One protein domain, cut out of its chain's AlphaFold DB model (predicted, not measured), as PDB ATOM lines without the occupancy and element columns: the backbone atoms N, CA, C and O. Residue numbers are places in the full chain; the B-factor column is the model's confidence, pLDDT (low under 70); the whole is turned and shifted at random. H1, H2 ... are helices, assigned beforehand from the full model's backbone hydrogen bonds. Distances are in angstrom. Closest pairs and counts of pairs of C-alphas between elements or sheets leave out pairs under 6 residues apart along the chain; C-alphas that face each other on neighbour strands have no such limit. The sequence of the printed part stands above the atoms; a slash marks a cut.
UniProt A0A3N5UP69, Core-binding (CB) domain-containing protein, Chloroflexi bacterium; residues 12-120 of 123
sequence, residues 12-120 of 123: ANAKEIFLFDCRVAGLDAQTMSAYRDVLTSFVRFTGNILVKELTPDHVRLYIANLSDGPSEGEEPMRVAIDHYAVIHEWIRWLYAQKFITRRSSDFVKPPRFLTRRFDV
ATOM      1  N   ALA A  12     -33.510  59.042   7.863       96.94
ATOM      2  CA  ALA A  12     -34.670  59.441   7.064       96.94
ATOM      3  C   ALA A  12     -34.358  60.607   6.113       96.94
ATOM      4  O   ALA A  12     -34.759  60.568   4.951       96.94
ATOM      5  N   ASN A  13     -33.589  61.603   6.565       96.38
ATOM      6  CA  ASN A  13     -33.193  62.728   5.718       96.38
ATOM      7  C   ASN A  13     -32.219  62.267   4.631       96.38
ATOM      8  O   ASN A  13     -32.386  62.609   3.465       96.38
ATOM      9  N   ALA A  14     -31.232  61.445   4.996       95.81
ATOM     10  CA  ALA A  14     -30.279  60.898   4.035       95.81
ATOM     11  C   ALA A  14     -30.953  60.008   2.975       95.81
ATOM     12  O   ALA A  14     -30.527  59.993   1.822       95.81
ATOM     13  N   LYS A  15     -32.029  59.302   3.347       97.56
ATOM     14  CA  LYS A  15     -32.866  58.525   2.429       97.56
ATOM     15  C   LYS A  15     -33.556  59.438   1.417       97.56
ATOM     16  O   LYS A  15     -33.490  59.162   0.227       97.56
ATOM     17  N   GLU A  16     -34.207  60.515   1.859       97.62
ATOM     18  CA  GLU A  16     -34.893  61.426   0.927       97.62
ATOM     19  C   GLU A  16     -33.910  62.122  -0.029       97.62
ATOM     20  O   GLU A  16     -34.220  62.266  -1.209       97.62
ATOM     21  N   ILE A  17     -32.704  62.477   0.436       96.81
ATOM     22  CA  ILE A  17     -31.654  63.037  -0.435       96.81
ATOM     23  C   ILE A  17     -31.205  62.001  -1.474       96.81
ATOM     24  O   ILE A  17     -31.133  62.315  -2.657       96.81
ATOM     25  N   PHE A  18     -30.970  60.752  -1.065       97.06
ATOM     26  CA  PHE A  18     -30.617  59.679  -1.997       97.06
ATOM     27  C   PHE A  18     -31.708  59.434  -3.048       97.06
ATOM     28  O   PHE A  18     -31.416  59.343  -4.237       97.06
ATOM     29  N   LEU A  19     -32.979  59.372  -2.635       97.25
ATOM     30  CA  LEU A  19     -34.099  59.195  -3.563       97.25
ATOM     31  C   LEU A  19     -34.241  60.388  -4.522       97.25
ATOM     32  O   LEU A  19     -34.604  60.208  -5.685       97.25
ATOM     33  N   PHE A  20     -33.949  61.603  -4.058       96.56
ATOM     34  CA  PHE A  20     -33.888  62.775  -4.923       96.56
ATOM     35  C   PHE A  20     -32.779  62.635  -5.977       96.56
ATOM     36  O   PHE A  20     -33.059  62.809  -7.163       96.56
ATOM     37  N   ASP A  21     -31.569  62.242  -5.573       96.19
ATOM     38  CA  ASP A  21     -30.447  62.002  -6.488       96.19
ATOM     39  C   ASP A  21     -30.779  60.922  -7.528       96.19
ATOM     40  O   ASP A  21     -30.568  61.131  -8.723       96.19
ATOM     41  N   CYS A  22     -31.365  59.796  -7.109       95.44
ATOM     42  CA  CYS A  22     -31.811  58.734  -8.016       95.44
ATOM     43  C   CYS A  22     -32.833  59.240  -9.043       95.44
ATOM     44  O   CYS A  22     -32.742  58.916 -10.228       95.44
ATOM     45  N   ARG A  23     -33.786  60.069  -8.606       94.88
ATOM     46  CA  ARG A  23     -34.786  60.671  -9.494       94.88
ATOM     47  C   ARG A  23     -34.145  61.614 -10.511       94.88
ATOM     48  O   ARG A  23     -34.520  61.581 -11.679       94.88
ATOM     49  N   VAL A  24     -33.196  62.448 -10.086       96.25
ATOM     50  CA  VAL A  24     -32.456  63.354 -10.983       96.25
ATOM     51  C   VAL A  24     -31.591  62.567 -11.972       96.25
ATOM     52  O   VAL A  24     -31.474  62.968 -13.126       96.25
ATOM     53  N   ALA A  25     -31.054  61.418 -11.557       94.44
ATOM     54  CA  ALA A  25     -30.317  60.494 -12.420       94.44
ATOM     55  C   ALA A  25     -31.207  59.724 -13.419       94.44
ATOM     56  O   ALA A  25     -30.684  58.978 -14.244       94.44
ATOM     57  N   GLY A  26     -32.531  59.903 -13.369       95.00
ATOM     58  CA  GLY A  26     -33.461  59.311 -14.327       95.00
ATOM     59  C   GLY A  26     -33.864  57.867 -14.027       95.00
ATOM     60  O   GLY A  26     -34.292  57.177 -14.949       95.00
ATOM     61  N   LEU A  27     -33.755  57.401 -12.773       94.31
ATOM     62  CA  LEU A  27     -34.344  56.112 -12.389       94.31
ATOM     63  C   LEU A  27     -35.858  56.116 -12.641       94.31
ATOM     64  O   LEU A  27     -36.553  57.096 -12.356       94.31
ATOM     65  N   ASP A  28     -36.369  54.997 -13.150       95.44
ATOM     66  CA  ASP A  28     -37.787  54.837 -13.437       95.44
ATOM     67  C   ASP A  28     -38.636  54.803 -12.152       95.44
ATOM     68  O   ASP A  28     -38.161  54.520 -11.047       95.44
ATOM     69  N   ALA A  29     -39.927  55.102 -12.297       93.69
ATOM     70  CA  ALA A  29     -40.841  55.236 -11.168       93.69
ATOM     71  C   ALA A  29     -41.020  53.933 -10.367       93.69
ATOM     72  O   ALA A  29     -41.225  53.994  -9.153       93.69
ATOM     73  N   GLN A  30     -40.932  52.771 -11.021       94.88
ATOM     74  CA  GLN A  30     -41.098  51.475 -10.367       94.88
ATOM     75  C   GLN A  30     -39.881  51.161  -9.493       94.88
ATOM     76  O   GLN A  30     -40.045  50.857  -8.308       94.88
ATOM     77  N   THR A  31     -38.671  51.336 -10.026       93.19
ATOM     78  CA  THR A  31     -37.421  51.206  -9.262       93.19
ATOM     79  C   THR A  31     -37.378  52.200  -8.101       93.19
ATOM     80  O   THR A  31     -37.036  51.835  -6.975       93.19
ATOM     81  N   MET A  32     -37.808  53.444  -8.326       96.69
ATOM     82  CA  MET A  32     -37.917  54.457  -7.273       96.69
ATOM     83  C   MET A  32     -38.881  54.059  -6.149       96.69
ATOM     84  O   MET A  32     -38.596  54.335  -4.979       96.69
ATOM     85  N   SER A  33     -40.010  53.423  -6.478       96.06
ATOM     86  CA  SER A  33     -40.951  52.903  -5.478       96.06
ATOM     87  C   SER A  33     -40.303  51.795  -4.655       96.06
ATOM     88  O   SER A  33     -40.288  51.883  -3.430       96.06
ATOM     89  N   ALA A  34     -39.668  50.821  -5.313       94.88
ATOM     90  CA  ALA A  34     -38.984  49.723  -4.633       94.88
ATOM     91  C   ALA A  34     -37.884  50.238  -3.687       94.88
ATOM     92  O   ALA A  34     -37.811  49.829  -2.528       94.88
ATOM     93  N   TYR A  35     -37.074  51.200  -4.140       97.25
ATOM     94  CA  TYR A  35     -36.039  51.820  -3.308       97.25
ATOM     95  C   TYR A  35     -36.647  52.523  -2.094       97.25
ATOM     96  O   TYR A  35     -36.159  52.369  -0.972       97.25
ATOM     97  N   ARG A  36     -37.730  53.281  -2.295       98.00
ATOM     98  CA  ARG A  36     -38.437  53.961  -1.207       98.00
ATOM     99  C   ARG A  36     -38.948  52.971  -0.168       98.00
ATOM    100  O   ARG A  36     -38.774  53.236   1.024       98.00
ATOM    101  N   ASP A  37     -39.550  51.869  -0.593       97.62
ATOM    102  CA  ASP A  37     -40.158  50.881   0.299       97.62
ATOM    103  C   ASP A  37     -39.095  50.155   1.129       97.62
ATOM    104  O   ASP A  37     -39.174  50.136   2.364       97.62
ATOM    105  N   VAL A  38     -38.037  49.661   0.474       97.50
ATOM    106  CA  VAL A  38     -36.908  48.998   1.144       97.50
ATOM    107  C   VAL A  38     -36.253  49.931   2.158       97.50
ATOM    108  O   VAL A  38     -36.108  49.578   3.332       97.50
ATOM    109  N   LEU A  39     -35.885  51.145   1.740       98.06
ATOM    110  CA  LEU A  39     -35.186  52.073   2.623       98.06
ATOM    111  C   LEU A  39     -36.084  52.566   3.756       98.06
ATOM    112  O   LEU A  39     -35.610  52.747   4.872       98.06
ATOM    113  N   THR A  40     -37.384  52.746   3.523       98.38
ATOM    114  CA  THR A  40     -38.327  53.108   4.593       98.38
ATOM    115  C   THR A  40     -38.437  51.990   5.628       98.38
ATOM    116  O   THR A  40     -38.394  52.265   6.829       98.38
ATOM    117  N   SER A  41     -38.508  50.732   5.185       97.44
ATOM    118  CA  SER A  41     -38.508  49.564   6.072       97.44
ATOM    119  C   SER A  41     -37.221  49.485   6.902       97.44
ATOM    120  O   SER A  41     -37.282  49.349   8.126       97.44
ATOM    121  N   PHE A  42     -36.061  49.675   6.269       97.00
ATOM    122  CA  PHE A  42     -34.764  49.671   6.946       97.00
ATOM    123  C   PHE A  42     -34.594  50.828   7.946       97.00
ATOM    124  O   PHE A  42     -34.172  50.616   9.085       97.00
ATOM    125  N   VAL A  43     -34.967  52.056   7.572       97.94
ATOM    126  CA  VAL A  43     -34.918  53.223   8.475       97.94
ATOM    127  C   VAL A  43     -35.830  53.021   9.685       97.94
ATOM    128  O   VAL A  43     -35.441  53.349  10.806       97.94
ATOM    129  N   ARG A  44     -37.019  52.439   9.487       97.38
ATOM    130  CA  ARG A  44     -37.930  52.110  10.587       97.38
ATOM    131  C   ARG A  44     -37.341  51.043  11.506       97.38
ATOM    132  O   ARG A  44     -37.392  51.213  12.718       97.38
ATOM    133  N   PHE A  45     -36.767  49.979  10.943       96.12
ATOM    134  CA  PHE A  45     -36.133  48.905  11.715       96.12
ATOM    135  C   PHE A  45     -34.966  49.413  12.571       96.12
ATOM    136  O   PHE A  45     -34.852  49.063  13.738       96.12
ATOM    137  N   THR A  46     -34.120  50.275  12.006       95.06
ATOM    138  CA  THR A  46     -32.956  50.846  12.707       95.06
ATOM    139  C   THR A  46     -33.310  51.947  13.708       95.06
ATOM    140  O   THR A  46     -32.432  52.393  14.440       95.06
ATOM    141  N   GLY A  47     -34.564  52.408  13.751       95.62
ATOM    142  CA  GLY A  47     -35.009  53.459  14.669       95.62
ATOM    143  C   GLY A  47     -34.648  54.884  14.237       95.62
ATOM    144  O   GLY A  47     -34.645  55.782  15.072       95.62
ATOM    145  N   ASN A  48     -34.365  55.115  12.948       95.56
ATOM    146  CA  ASN A  48     -34.048  56.441  12.393       95.56
ATOM    147  C   ASN A  48     -32.898  57.179  13.119       95.56
ATOM    148  O   ASN A  48     -32.969  58.378  13.392       95.56
ATOM    149  N   ILE A  49     -31.835  56.438  13.418       94.69
ATOM    150  CA  ILE A  49     -30.603  56.926  14.052       94.69
ATOM    151  C   ILE A  49     -29.856  57.964  13.195       94.69
ATOM    152  O   ILE A  49     -30.206  58.234  12.038       94.69
ATOM    153  N   LEU A  50     -28.781  58.535  13.741       94.44
ATOM    154  CA  LEU A  50     -27.866  59.366  12.959       94.44
ATOM    155  C   LEU A  50     -27.093  58.504  11.954       94.44
ATOM    156  O   LEU A  50     -26.687  57.382  12.246       94.44
ATOM    157  N   VAL A  51     -26.791  59.056  10.778       92.25
ATOM    158  CA  VAL A  51     -26.027  58.355   9.732       92.25
ATOM    159  C   VAL A  51     -24.662  57.886  10.253       92.25
ATOM    160  O   VAL A  51     -24.221  56.787   9.931       92.25
ATOM    161  N   LYS A  52     -24.014  58.667  11.127       89.62
ATOM    162  CA  LYS A  52     -22.727  58.303  11.755       89.62
ATOM    163  C   LYS A  52     -22.812  57.099  12.705       89.62
ATOM    164  O   LYS A  52     -21.782  56.506  13.017       89.62
ATOM    165  N   GLU A  53     -24.005  56.791  13.206       91.06
ATOM    166  CA  GLU A  53     -24.268  55.671  14.117       91.06
ATOM    167  C   GLU A  53     -24.574  54.388  13.339       91.06
ATOM    168  O   GLU A  53     -24.610  53.308  13.922       91.06
ATOM    169  N   LEU A  54     -24.761  54.474  12.016       91.31
ATOM    170  CA  LEU A  54     -24.979  53.309  11.175       91.31
ATOM    171  C   LEU A  54     -23.737  52.403  11.182       91.31
ATOM    172  O   LEU A  54     -22.634  52.810  10.813       91.31
ATOM    173  N   THR A  55     -23.925  51.143  11.571       89.94
ATOM    174  CA  THR A  55     -22.883  50.116  11.595       89.94
ATOM    175  C   THR A  55     -23.262  48.936  10.696       89.94
ATOM    176  O   THR A  55     -24.438  48.767  10.359       89.94
ATOM    177  N   PRO A  56     -22.291  48.084  10.318       88.44
ATOM    178  CA  PRO A  56     -22.577  46.846   9.596       88.44
ATOM    179  C   PRO A  56     -23.570  45.923  10.310       88.44
ATOM    180  O   PRO A  56     -24.299  45.189   9.648       88.44
ATOM    181  N   ASP A  57     -23.630  45.963  11.642       89.00
ATOM    182  CA  ASP A  57     -24.521  45.095  12.412       89.00
ATOM    183  C   ASP A  57     -25.990  45.474  12.232       89.00
ATOM    184  O   ASP A  57     -26.826  44.582  12.141       89.00
ATOM    185  N   HIS A  58     -26.312  46.758  12.045       92.44
ATOM    186  CA  HIS A  58     -27.676  47.172  11.702       92.44
ATOM    187  C   HIS A  58     -28.159  46.532  10.396       92.44
ATOM    188  O   HIS A  58     -29.296  46.075  10.313       92.44
ATOM    189  N   VAL A  59     -27.282  46.456   9.389       91.81
ATOM    190  CA  VAL A  59     -27.594  45.804   8.109       91.81
ATOM    191  C   VAL A  59     -27.752  44.300   8.308       91.81
ATOM    192  O   VAL A  59     -28.748  43.731   7.873       91.81
ATOM    193  N   ARG A  60     -26.814  43.645   9.005       88.69
ATOM    194  CA  ARG A  60     -26.870  42.192   9.254       88.69
ATOM    195  C   ARG A  60     -28.132  41.786  10.008       88.69
ATOM    196  O   ARG A  60     -28.791  40.840   9.592       88.69
ATOM    197  N   LEU A  61     -28.468  42.509  11.074       90.88
ATOM    198  CA  LEU A  61     -29.660  42.256  11.882       90.88
ATOM    199  C   LEU A  61     -30.939  42.474  11.075       90.88
ATOM    200  O   LEU A  61     -31.862  41.677  11.186       90.88
ATOM    201  N   TYR A  62     -30.982  43.502  10.225       92.62
ATOM    202  CA  TYR A  62     -32.131  43.730   9.354       92.62
ATOM    203  C   TYR A  62     -32.336  42.590   8.352       92.62
ATOM    204  O   TYR A  62     -33.440  42.070   8.224       92.62
ATOM    205  N   ILE A  63     -31.270  42.168   7.669       90.00
ATOM    206  CA  ILE A  63     -31.336  41.073   6.693       90.00
ATOM    207  C   ILE A  63     -31.679  39.739   7.372       90.00
ATOM    208  O   ILE A  63     -32.463  38.963   6.825       90.00
ATOM    209  N   ALA A  64     -31.153  39.486   8.574       86.50
ATOM    210  CA  ALA A  64     -31.538  38.328   9.380       86.50
ATOM    211  C   ALA A  64     -33.029  38.373   9.749       86.50
ATOM    212  O   ALA A  64     -33.743  37.412   9.498       86.50
ATOM    213  N   ASN A  65     -33.534  39.524  10.205       88.19
ATOM    214  CA  ASN A  65     -34.950  39.707  10.530       88.19
ATOM    215  C   ASN A  65     -35.885  39.469   9.327       88.19
ATOM    216  O   ASN A  65     -37.000  38.995   9.508       88.19
ATOM    217  N   LEU A  66     -35.457  39.795   8.102       86.31
ATOM    218  CA  LEU A  66     -36.219  39.458   6.889       86.31
ATOM    219  C   LEU A  66     -36.223  37.950   6.592       86.31
ATOM    220  O   LEU A  66     -37.161  37.454   5.973       86.31
ATOM    221  N   SER A  67     -35.178  37.242   7.020       73.81
ATOM    222  CA  SER A  67     -35.002  35.805   6.791       73.81
ATOM    223  C   SER A  67     -35.734  34.943   7.831       73.81
ATOM    224  O   SER A  67     -36.086  33.813   7.518       73.81
ATOM    225  N   ASP A  68     -36.006  35.482   9.025       74.38
ATOM    226  CA  ASP A  68     -36.682  34.795  10.144       74.38
ATOM    227  C   ASP A  68     -38.229  34.879  10.089       74.38
ATOM    228  O   ASP A  68     -38.919  34.605  11.073       74.38
ATOM    229  N   GLY A  69     -38.806  35.297   8.956       63.50
ATOM    230  CA  GLY A  69     -40.258  35.394   8.776       63.50
ATOM    231  C   GLY A  69     -40.972  34.027   8.808       63.50
ATOM    232  O   GLY A  69     -40.354  33.003   8.537       63.50
ATOM    233  N   PRO A  70     -42.294  33.985   9.075       54.94
ATOM    234  CA  PRO A  70     -43.072  32.742   9.213       54.94
ATOM    235  C   PRO A  70     -43.212  31.921   7.915       54.94
ATOM    236  O   PRO A  70     -43.860  30.877   7.909       54.94
ATOM    237  N   SER A  71     -42.650  32.403   6.810       55.31
ATOM    238  CA  SER A  71     -42.714  31.777   5.496       55.31
ATOM    239  C   SER A  71     -41.480  30.898   5.295       55.31
ATOM    240  O   SER A  71     -40.383  31.410   5.112       55.31
ATOM    241  N   GLU A  72     -41.631  29.576   5.302       55.00
ATOM    242  CA  GLU A  72     -40.559  28.672   4.868       55.00
ATOM    243  C   GLU A  72     -40.457  28.695   3.327       55.00
ATOM    244  O   GLU A  72     -41.456  28.479   2.643       55.00
ATOM    245  N   GLY A  73     -39.274  28.964   2.750       60.28
ATOM    246  CA  GLY A  73     -39.067  28.847   1.295       60.28
ATOM    247  C   GLY A  73     -38.035  29.797   0.672       60.28
ATOM    248  O   GLY A  73     -37.264  30.458   1.361       60.28
ATOM    249  N   GLU A  74     -38.014  29.863  -0.665       63.44
ATOM    250  CA  GLU A  74     -37.104  30.730  -1.443       63.44
ATOM    251  C   GLU A  74     -37.509  32.219  -1.434       63.44
ATOM    252  O   GLU A  74     -36.700  33.092  -1.753       63.44
ATOM    253  N   GLU A  75     -38.753  32.520  -1.059       73.50
ATOM    254  CA  GLU A  75     -39.340  33.862  -1.109       73.50
ATOM    255  C   GLU A  75     -38.734  34.839  -0.074       73.50
ATOM    256  O   GLU A  75     -38.263  35.899  -0.497       73.50
ATOM    257  N   PRO A  76     -38.597  34.499   1.229       77.31
ATOM    258  CA  PRO A  76     -37.879  35.349   2.189       77.31
ATOM    259  C   PRO A  76     -36.427  35.606   1.785       77.31
ATOM    260  O   PRO A  76     -35.903  36.703   1.969       77.31
ATOM    261  N   MET A  77     -35.772  34.603   1.191       79.00
ATOM    262  CA  MET A  77     -34.387  34.718   0.742       79.00
ATOM    263  C   MET A  77     -34.256  35.710  -0.416       79.00
ATOM    264  O   MET A  77     -33.332  36.524  -0.422       79.00
ATOM    265  N   ARG A  78     -35.179  35.675  -1.383       82.12
ATOM    266  CA  ARG A  78     -35.199  36.629  -2.498       82.12
ATOM    267  C   ARG A  78     -35.438  38.054  -2.003       82.12
ATOM    268  O   ARG A  78     -34.678  38.946  -2.362       82.12
ATOM    269  N   VAL A  79     -36.409  38.238  -1.109       87.06
ATOM    270  CA  VAL A  79     -36.680  39.536  -0.470       87.06
ATOM    271  C   VAL A  79     -35.441  40.048   0.272       87.06
ATOM    272  O   VAL A  79     -35.061  41.206   0.113       87.06
ATOM    273  N   ALA A  80     -34.755  39.191   1.030       88.31
ATOM    274  CA  ALA A  80     -33.523  39.551   1.727       88.31
ATOM    275  C   ALA A  80     -32.397  39.986   0.766       88.31
ATOM    276  O   ALA A  80     -31.686  40.950   1.056       88.31
ATOM    277  N   ILE A  81     -32.244  39.314  -0.381       87.12
ATOM    278  CA  ILE A  81     -31.264  39.679  -1.421       87.12
ATOM    279  C   ILE A  81     -31.605  41.042  -2.036       87.12
ATOM    280  O   ILE A  81     -30.730  41.910  -2.099       87.12
ATOM    281  N   ASP A  82     -32.861  41.252  -2.431       89.75
ATOM    282  CA  ASP A  82     -33.315  42.499  -3.052       89.75
ATOM    283  C   ASP A  82     -33.154  43.681  -2.083       89.75
ATOM    284  O   ASP A  82     -32.603  44.729  -2.435       89.75
ATOM    285  N   HIS A  83     -33.535  43.491  -0.815       94.00
ATOM    286  CA  HIS A  83     -33.348  44.499   0.224       94.00
ATOM    287  C   HIS A  83     -31.867  44.811   0.459       94.00
ATOM    288  O   HIS A  83     -31.487  45.980   0.577       94.00
ATOM    289  N   TYR A  84     -31.017  43.781   0.511       92.06
ATOM    290  CA  TYR A  84     -29.579  43.960   0.675       92.06
ATOM    291  C   TYR A  84     -28.975  44.771  -0.474       92.06
ATOM    292  O   TYR A  84     -28.196  45.682  -0.206       92.06
ATOM    293  N   ALA A  85     -29.345  44.494  -1.727       90.81
ATOM    294  CA  ALA A  85     -28.814  45.202  -2.892       90.81
ATOM    295  C   ALA A  85     -29.101  46.714  -2.837       90.81
ATOM    296  O   ALA A  85     -28.192  47.528  -3.021       90.81
ATOM    297  N   VAL A  86     -30.337  47.098  -2.504       94.88
ATOM    298  CA  VAL A  86     -30.729  48.511  -2.373       94.88
ATOM    299  C   VAL A  86     -29.997  49.187  -1.209       94.88
ATOM    300  O   VAL A  86     -29.455  50.283  -1.367       94.88
ATOM    301  N   ILE A  87     -29.942  48.540  -0.039       95.50
ATOM    302  CA  ILE A  87     -29.251  49.082   1.143       95.50
ATOM    303  C   ILE A  87     -27.755  49.235   0.872       95.50
ATOM    304  O   ILE A  87     -27.150  50.235   1.258       95.50
ATOM    305  N   HIS A  88     -27.161  48.264   0.186       91.88
ATOM    306  CA  HIS A  88     -25.765  48.292  -0.208       91.88
ATOM    307  C   HIS A  88     -25.460  49.493  -1.111       91.88
ATOM    308  O   HIS A  88     -24.509  50.233  -0.841       91.88
ATOM    309  N   GLU A  89     -26.275  49.730  -2.143       93.38
ATOM    310  CA  GLU A  89     -26.080  50.883  -3.027       93.38
ATOM    311  C   GLU A  89     -26.264  52.207  -2.280       93.38
ATOM    312  O   GLU A  89     -25.458  53.128  -2.438       93.38
ATOM    313  N   TRP A  90     -27.244  52.288  -1.377       95.81
ATOM    314  CA  TRP A  90     -27.426  53.472  -0.542       95.81
ATOM    315  C   TRP A  90     -26.223  53.734   0.374       95.81
ATOM    316  O   TRP A  90     -25.740  54.862   0.444       95.81
ATOM    317  N   ILE A  91     -25.664  52.708   1.025       93.50
ATOM    318  CA  ILE A  91     -24.455  52.835   1.863       93.50
ATOM    319  C   ILE A  91     -23.247  53.278   1.032       93.50
ATOM    320  O   ILE A  91     -22.457  54.115   1.480       93.50
ATOM    321  N   ARG A  92     -23.105  52.760  -0.194       91.38
ATOM    322  CA  ARG A  92     -22.058  53.191  -1.128       91.38
ATOM    323  C   ARG A  92     -22.199  54.673  -1.464       91.38
ATOM    324  O   ARG A  92     -21.204  55.401  -1.419       91.38
ATOM    325  N   TRP A  93     -23.423  55.131  -1.717       94.00
ATOM    326  CA  TRP A  93     -23.723  56.545  -1.921       94.00
ATOM    327  C   TRP A  93     -23.429  57.381  -0.662       94.00
ATOM    328  O   TRP A  93     -22.732  58.389  -0.763       94.00
ATOM    329  N   LEU A  94     -23.826  56.937   0.539       92.81
ATOM    330  CA  LEU A  94     -23.523  57.631   1.805       92.81
ATOM    331  C   LEU A  94     -22.014  57.825   2.012       92.81
ATOM    332  O   LEU A  94     -21.573  58.884   2.470       92.81
ATOM    333  N   TYR A  95     -21.213  56.818   1.659       89.94
ATOM    334  CA  TYR A  95     -19.754  56.898   1.701       89.94
ATOM    335  C   TYR A  95     -19.194  57.872   0.653       89.94
ATOM    336  O   TYR A  95     -18.304  58.671   0.962       89.94
ATOM    337  N   ALA A  96     -19.722  57.850  -0.575       89.94
ATOM    338  CA  ALA A  96     -19.321  58.772  -1.640       89.94
ATOM    339  C   ALA A  96     -19.592  60.239  -1.259       89.94
ATOM    340  O   ALA A  96     -18.708  61.082  -1.423       89.94
ATOM    341  N   GLN A  97     -20.747  60.508  -0.644       89.56
ATOM    342  CA  GLN A  97     -21.147  61.826  -0.131       89.56
ATOM    343  C   GLN A  97     -20.479  62.212   1.200       89.56
ATOM    344  O   GLN A  97     -20.751  63.279   1.747       89.56
ATOM    345  N   LYS A  98     -19.591  61.363   1.740       89.44
ATOM    346  CA  LYS A  98     -18.858  61.589   2.999       89.44
ATOM    347  C   LYS A  98     -19.743  61.701   4.246       89.44
ATOM    348  O   LYS A  98     -19.299  62.246   5.256       89.44
ATOM    349  N   PHE A  99     -20.953  61.139   4.221       87.50
ATOM    350  CA  PHE A  99     -21.785  61.034   5.424       87.50
ATOM    351  C   PHE A  99     -21.269  59.971   6.402       87.50
ATOM    352  O   PHE A  99     -21.420  60.118   7.614       87.50
ATOM    353  N   ILE A 100     -20.623  58.920   5.888       85.94
ATOM    354  CA  ILE A 100     -19.923  57.903   6.681       85.94
ATOM    355  C   ILE A 100     -18.452  57.825   6.271       85.94
ATOM    356  O   ILE A 100     -18.099  58.038   5.112       85.94
ATOM    357  N   THR A 101     -17.580  57.513   7.231       77.44
ATOM    358  CA  THR A 101     -16.123  57.423   7.023       77.44
ATOM    359  C   THR A 101     -15.592  55.991   7.046       77.44
ATOM    360  O   THR A 101     -14.497  55.741   6.544       77.44
ATOM    361  N   ARG A 102     -16.355  55.041   7.603       69.81
ATOM    362  CA  ARG A 102     -16.026  53.610   7.537       69.81
ATOM    363  C   ARG A 102     -16.162  53.124   6.097       69.81
ATOM    364  O   ARG A 102     -17.084  53.539   5.395       69.81
ATOM    365  N   ARG A 103     -15.230  52.275   5.651       61.09
ATOM    366  CA  ARG A 103     -15.218  51.780   4.269       61.09
ATOM    367  C   ARG A 103     -16.489  50.983   4.014       61.09
ATOM    368  O   ARG A 103     -16.874  50.157   4.837       61.09
ATOM    369  N   SER A 104     -17.094  51.193   2.844       57.44
ATOM    370  CA  SER A 104     -18.257  50.422   2.398       57.44
ATOM    371  C   SER A 104     -18.012  48.924   2.563       57.44
ATOM    372  O   SER A 104     -18.859  48.260   3.134       57.44
ATOM    373  N   SER A 105     -16.818  48.421   2.215       58.91
ATOM    374  CA  SER A 105     -16.408  47.009   2.334       58.91
ATOM    375  C   SER A 105     -16.706  46.341   3.685       58.91
ATOM    376  O   SER A 105     -16.916  45.130   3.729       58.91
ATOM    377  N   ASP A 106     -16.759  47.104   4.778       59.97
ATOM    378  CA  ASP A 106     -17.038  46.577   6.120       59.97
ATOM    379  C   ASP A 106     -18.523  46.212   6.313       59.97
ATOM    380  O   ASP A 106     -18.862  45.355   7.136       59.97
ATOM    381  N   PHE A 107     -19.405  46.820   5.515       58.31
ATOM    382  CA  PHE A 107     -20.837  46.526   5.415       58.31
ATOM    383  C   PHE A 107     -21.144  45.409   4.400       58.31
ATOM    384  O   PHE A 107     -22.255  44.893   4.382       58.31
ATOM    385  N   VAL A 108     -20.165  45.031   3.566       54.91
ATOM    386  CA  VAL A 108     -20.391  44.398   2.247       54.91
ATOM    387  C   VAL A 108     -20.190  42.886   2.242       54.91
ATOM    388  O   VAL A 108     -20.235  42.261   1.191       54.91
ATOM    389  N   LYS A 109     -19.973  42.235   3.386       59.22
ATOM    390  CA  LYS A 109     -19.991  40.767   3.370       59.22
ATOM    391  C   LYS A 109     -21.448  40.311   3.345       59.22
ATOM    392  O   LYS A 109     -22.091  40.435   4.394       59.22
ATOM    393  N   PRO A 110     -21.964  39.778   2.216       59.03
ATOM    394  CA  PRO A 110     -23.259  39.130   2.249       59.03
ATOM    395  C   PRO A 110     -23.199  38.037   3.324       59.03
ATOM    396  O   PRO A 110     -22.146  37.403   3.501       59.03
ATOM    397  N   PRO A 111     -24.283  37.822   4.081       56.25
ATOM    398  CA  PRO A 111     -24.361  36.707   5.005       56.25
ATOM    399  C   PRO A 111     -23.887  35.408   4.336       56.25
ATOM    400  O   PRO A 111     -24.186  35.171   3.165       56.25
ATOM    401  N   ARG A 112     -23.137  34.563   5.064       55.88
ATOM    402  CA  ARG A 112     -22.511  33.335   4.516       55.88
ATOM    403  C   ARG A 112     -23.504  32.394   3.815       55.88
ATOM    404  O   ARG A 112     -23.106  31.600   2.971       55.88
ATOM    405  N   PHE A 113     -24.788  32.484   4.160       53.12
ATOM    406  CA  PHE A 113     -25.866  31.719   3.535       53.12
ATOM    407  C   PHE A 113     -26.319  32.280   2.174       53.12
ATOM    408  O   PHE A 113     -26.811  31.519   1.347       53.12
ATOM    409  N   LEU A 114     -26.106  33.571   1.890       50.72
ATOM    410  CA  LEU A 114     -26.415  34.181   0.589       50.72
ATOM    411  C   LEU A 114     -25.264  34.044  -0.423       50.72
ATOM    412  O   LEU A 114     -25.474  34.179  -1.628       50.72
ATOM    413  N   THR A 115     -24.045  33.752   0.038       49.69
ATOM    414  CA  THR A 115     -22.829  33.774  -0.795       49.69
ATOM    415  C   THR A 115     -22.877  32.776  -1.958       49.69
ATOM    416  O   THR A 115     -22.378  33.087  -3.026       49.69
ATOM    417  N   ARG A 116     -23.567  31.630  -1.815       46.41
ATOM    418  CA  ARG A 116     -23.709  30.634  -2.900       46.41
ATOM    419  C   ARG A 116     -24.547  31.097  -4.102       46.41
ATOM    420  O   ARG A 116     -24.441  30.475  -5.152       46.41
ATOM    421  N   ARG A 117     -25.407  32.118  -3.961       46.50
ATOM    422  CA  ARG A 117     -26.265  32.624  -5.057       46.50
ATOM    423  C   ARG A 117     -25.867  34.019  -5.557       46.50
ATOM    424  O   ARG A 117     -26.224  34.360  -6.679       46.50
ATOM    425  N   PHE A 118     -25.094  34.798  -4.792       45.16
ATOM    426  CA  PHE A 118     -24.538  36.072  -5.278       45.16
ATOM    427  C   PHE A 118     -23.559  35.882  -6.448       45.16
ATOM    428  O   PHE A 118     -23.563  36.705  -7.359       45.16
ATOM    429  N   ASP A 119     -22.820  34.768  -6.482       43.28
ATOM    430  CA  ASP A 119     -21.933  34.411  -7.603       43.28
ATOM    431  C   ASP A 119     -22.690  34.183  -8.929       43.28
ATOM    432  O   ASP A 119     -22.086  34.196  -9.995       43.28
ATOM    433  N   VAL A 120     -24.015  33.987  -8.876       40.34
ATOM    434  CA  VAL A 120     -24.871  33.726 -10.048       40.34
ATOM    435  C   VAL A 120     -25.584  34.992 -10.546       40.34
ATOM    436  O   VAL A 120     -25.971  35.052 -11.705       40.34
TER     437      VAL A 120
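Overview. This is residues 12 to 120 of the 123 residues of the protein "Core-binding (CB) domain-containing protein" of Chloroflexi bacterium (UniProt A0A3N5UP69). Two helical hairpins, H1 with H2 and H3 with H4, pack crosswise, with the long H4 crossing both H1 and H2. After H4 a long link folds back toward the end where H4 begins and leads to the short H5, which touches no helix. The printed part has 109 residues, with five named helices, H1 to H5, and no named strand: all helix. It is compact, with a radius of gyration of the C-alphas of 13.9 A, and rounded, spanning 37 by 31 by 28 A.

Along the chain. H1, residues 12 to 24, begins at C-alpha 12 (-34.670, 59.441, 7.064) and is 18.6 A long. H2, residues 29 to 46, is 25.5 A long. H3, residues 56 to 67, measures 16.9 A. H4, residues 74 to 96, measures 33.2 A and ends at C-alpha 96 (-19.321, 58.772, -1.640). H5, residues 115 to 120, measures 9.5 A and ends at C-alpha 120 (-24.871, 33.726, -10.048).

Arrangement. H2 and H4 touch about perpendicular, at 88 degrees; their closest C-alphas, Val 38 and His 83, are 5.8 A apart. H1 and H2 form a hairpin with a shallow tilt of 14 degrees, closest at C-alphas 12 and 43, 6.4 A. H3 and H4 form another at 21 degrees, closest at C-alphas 67 and 76, 5.4 A. H1 touches H4 with residues 14 to 18 alone, closest at C-alphas 18 and 90, 7.1 A. H1 and H3 are apart. Every O i to N i+4 pair is within hydrogen-bond range in H1, H2, H3 and H4; H5 has 0 of 2, and 1 of 3 O i to N i+3 pairs.

Size, cuts and confidence. The C-alphas farthest apart, Glu 72 and Lys 98, are 39.5 A apart. The printed part has no cut. The link from H4 to H5, 18 residues, is long. Residues 69 to 74 and 102 to 120 have pLDDT under 70.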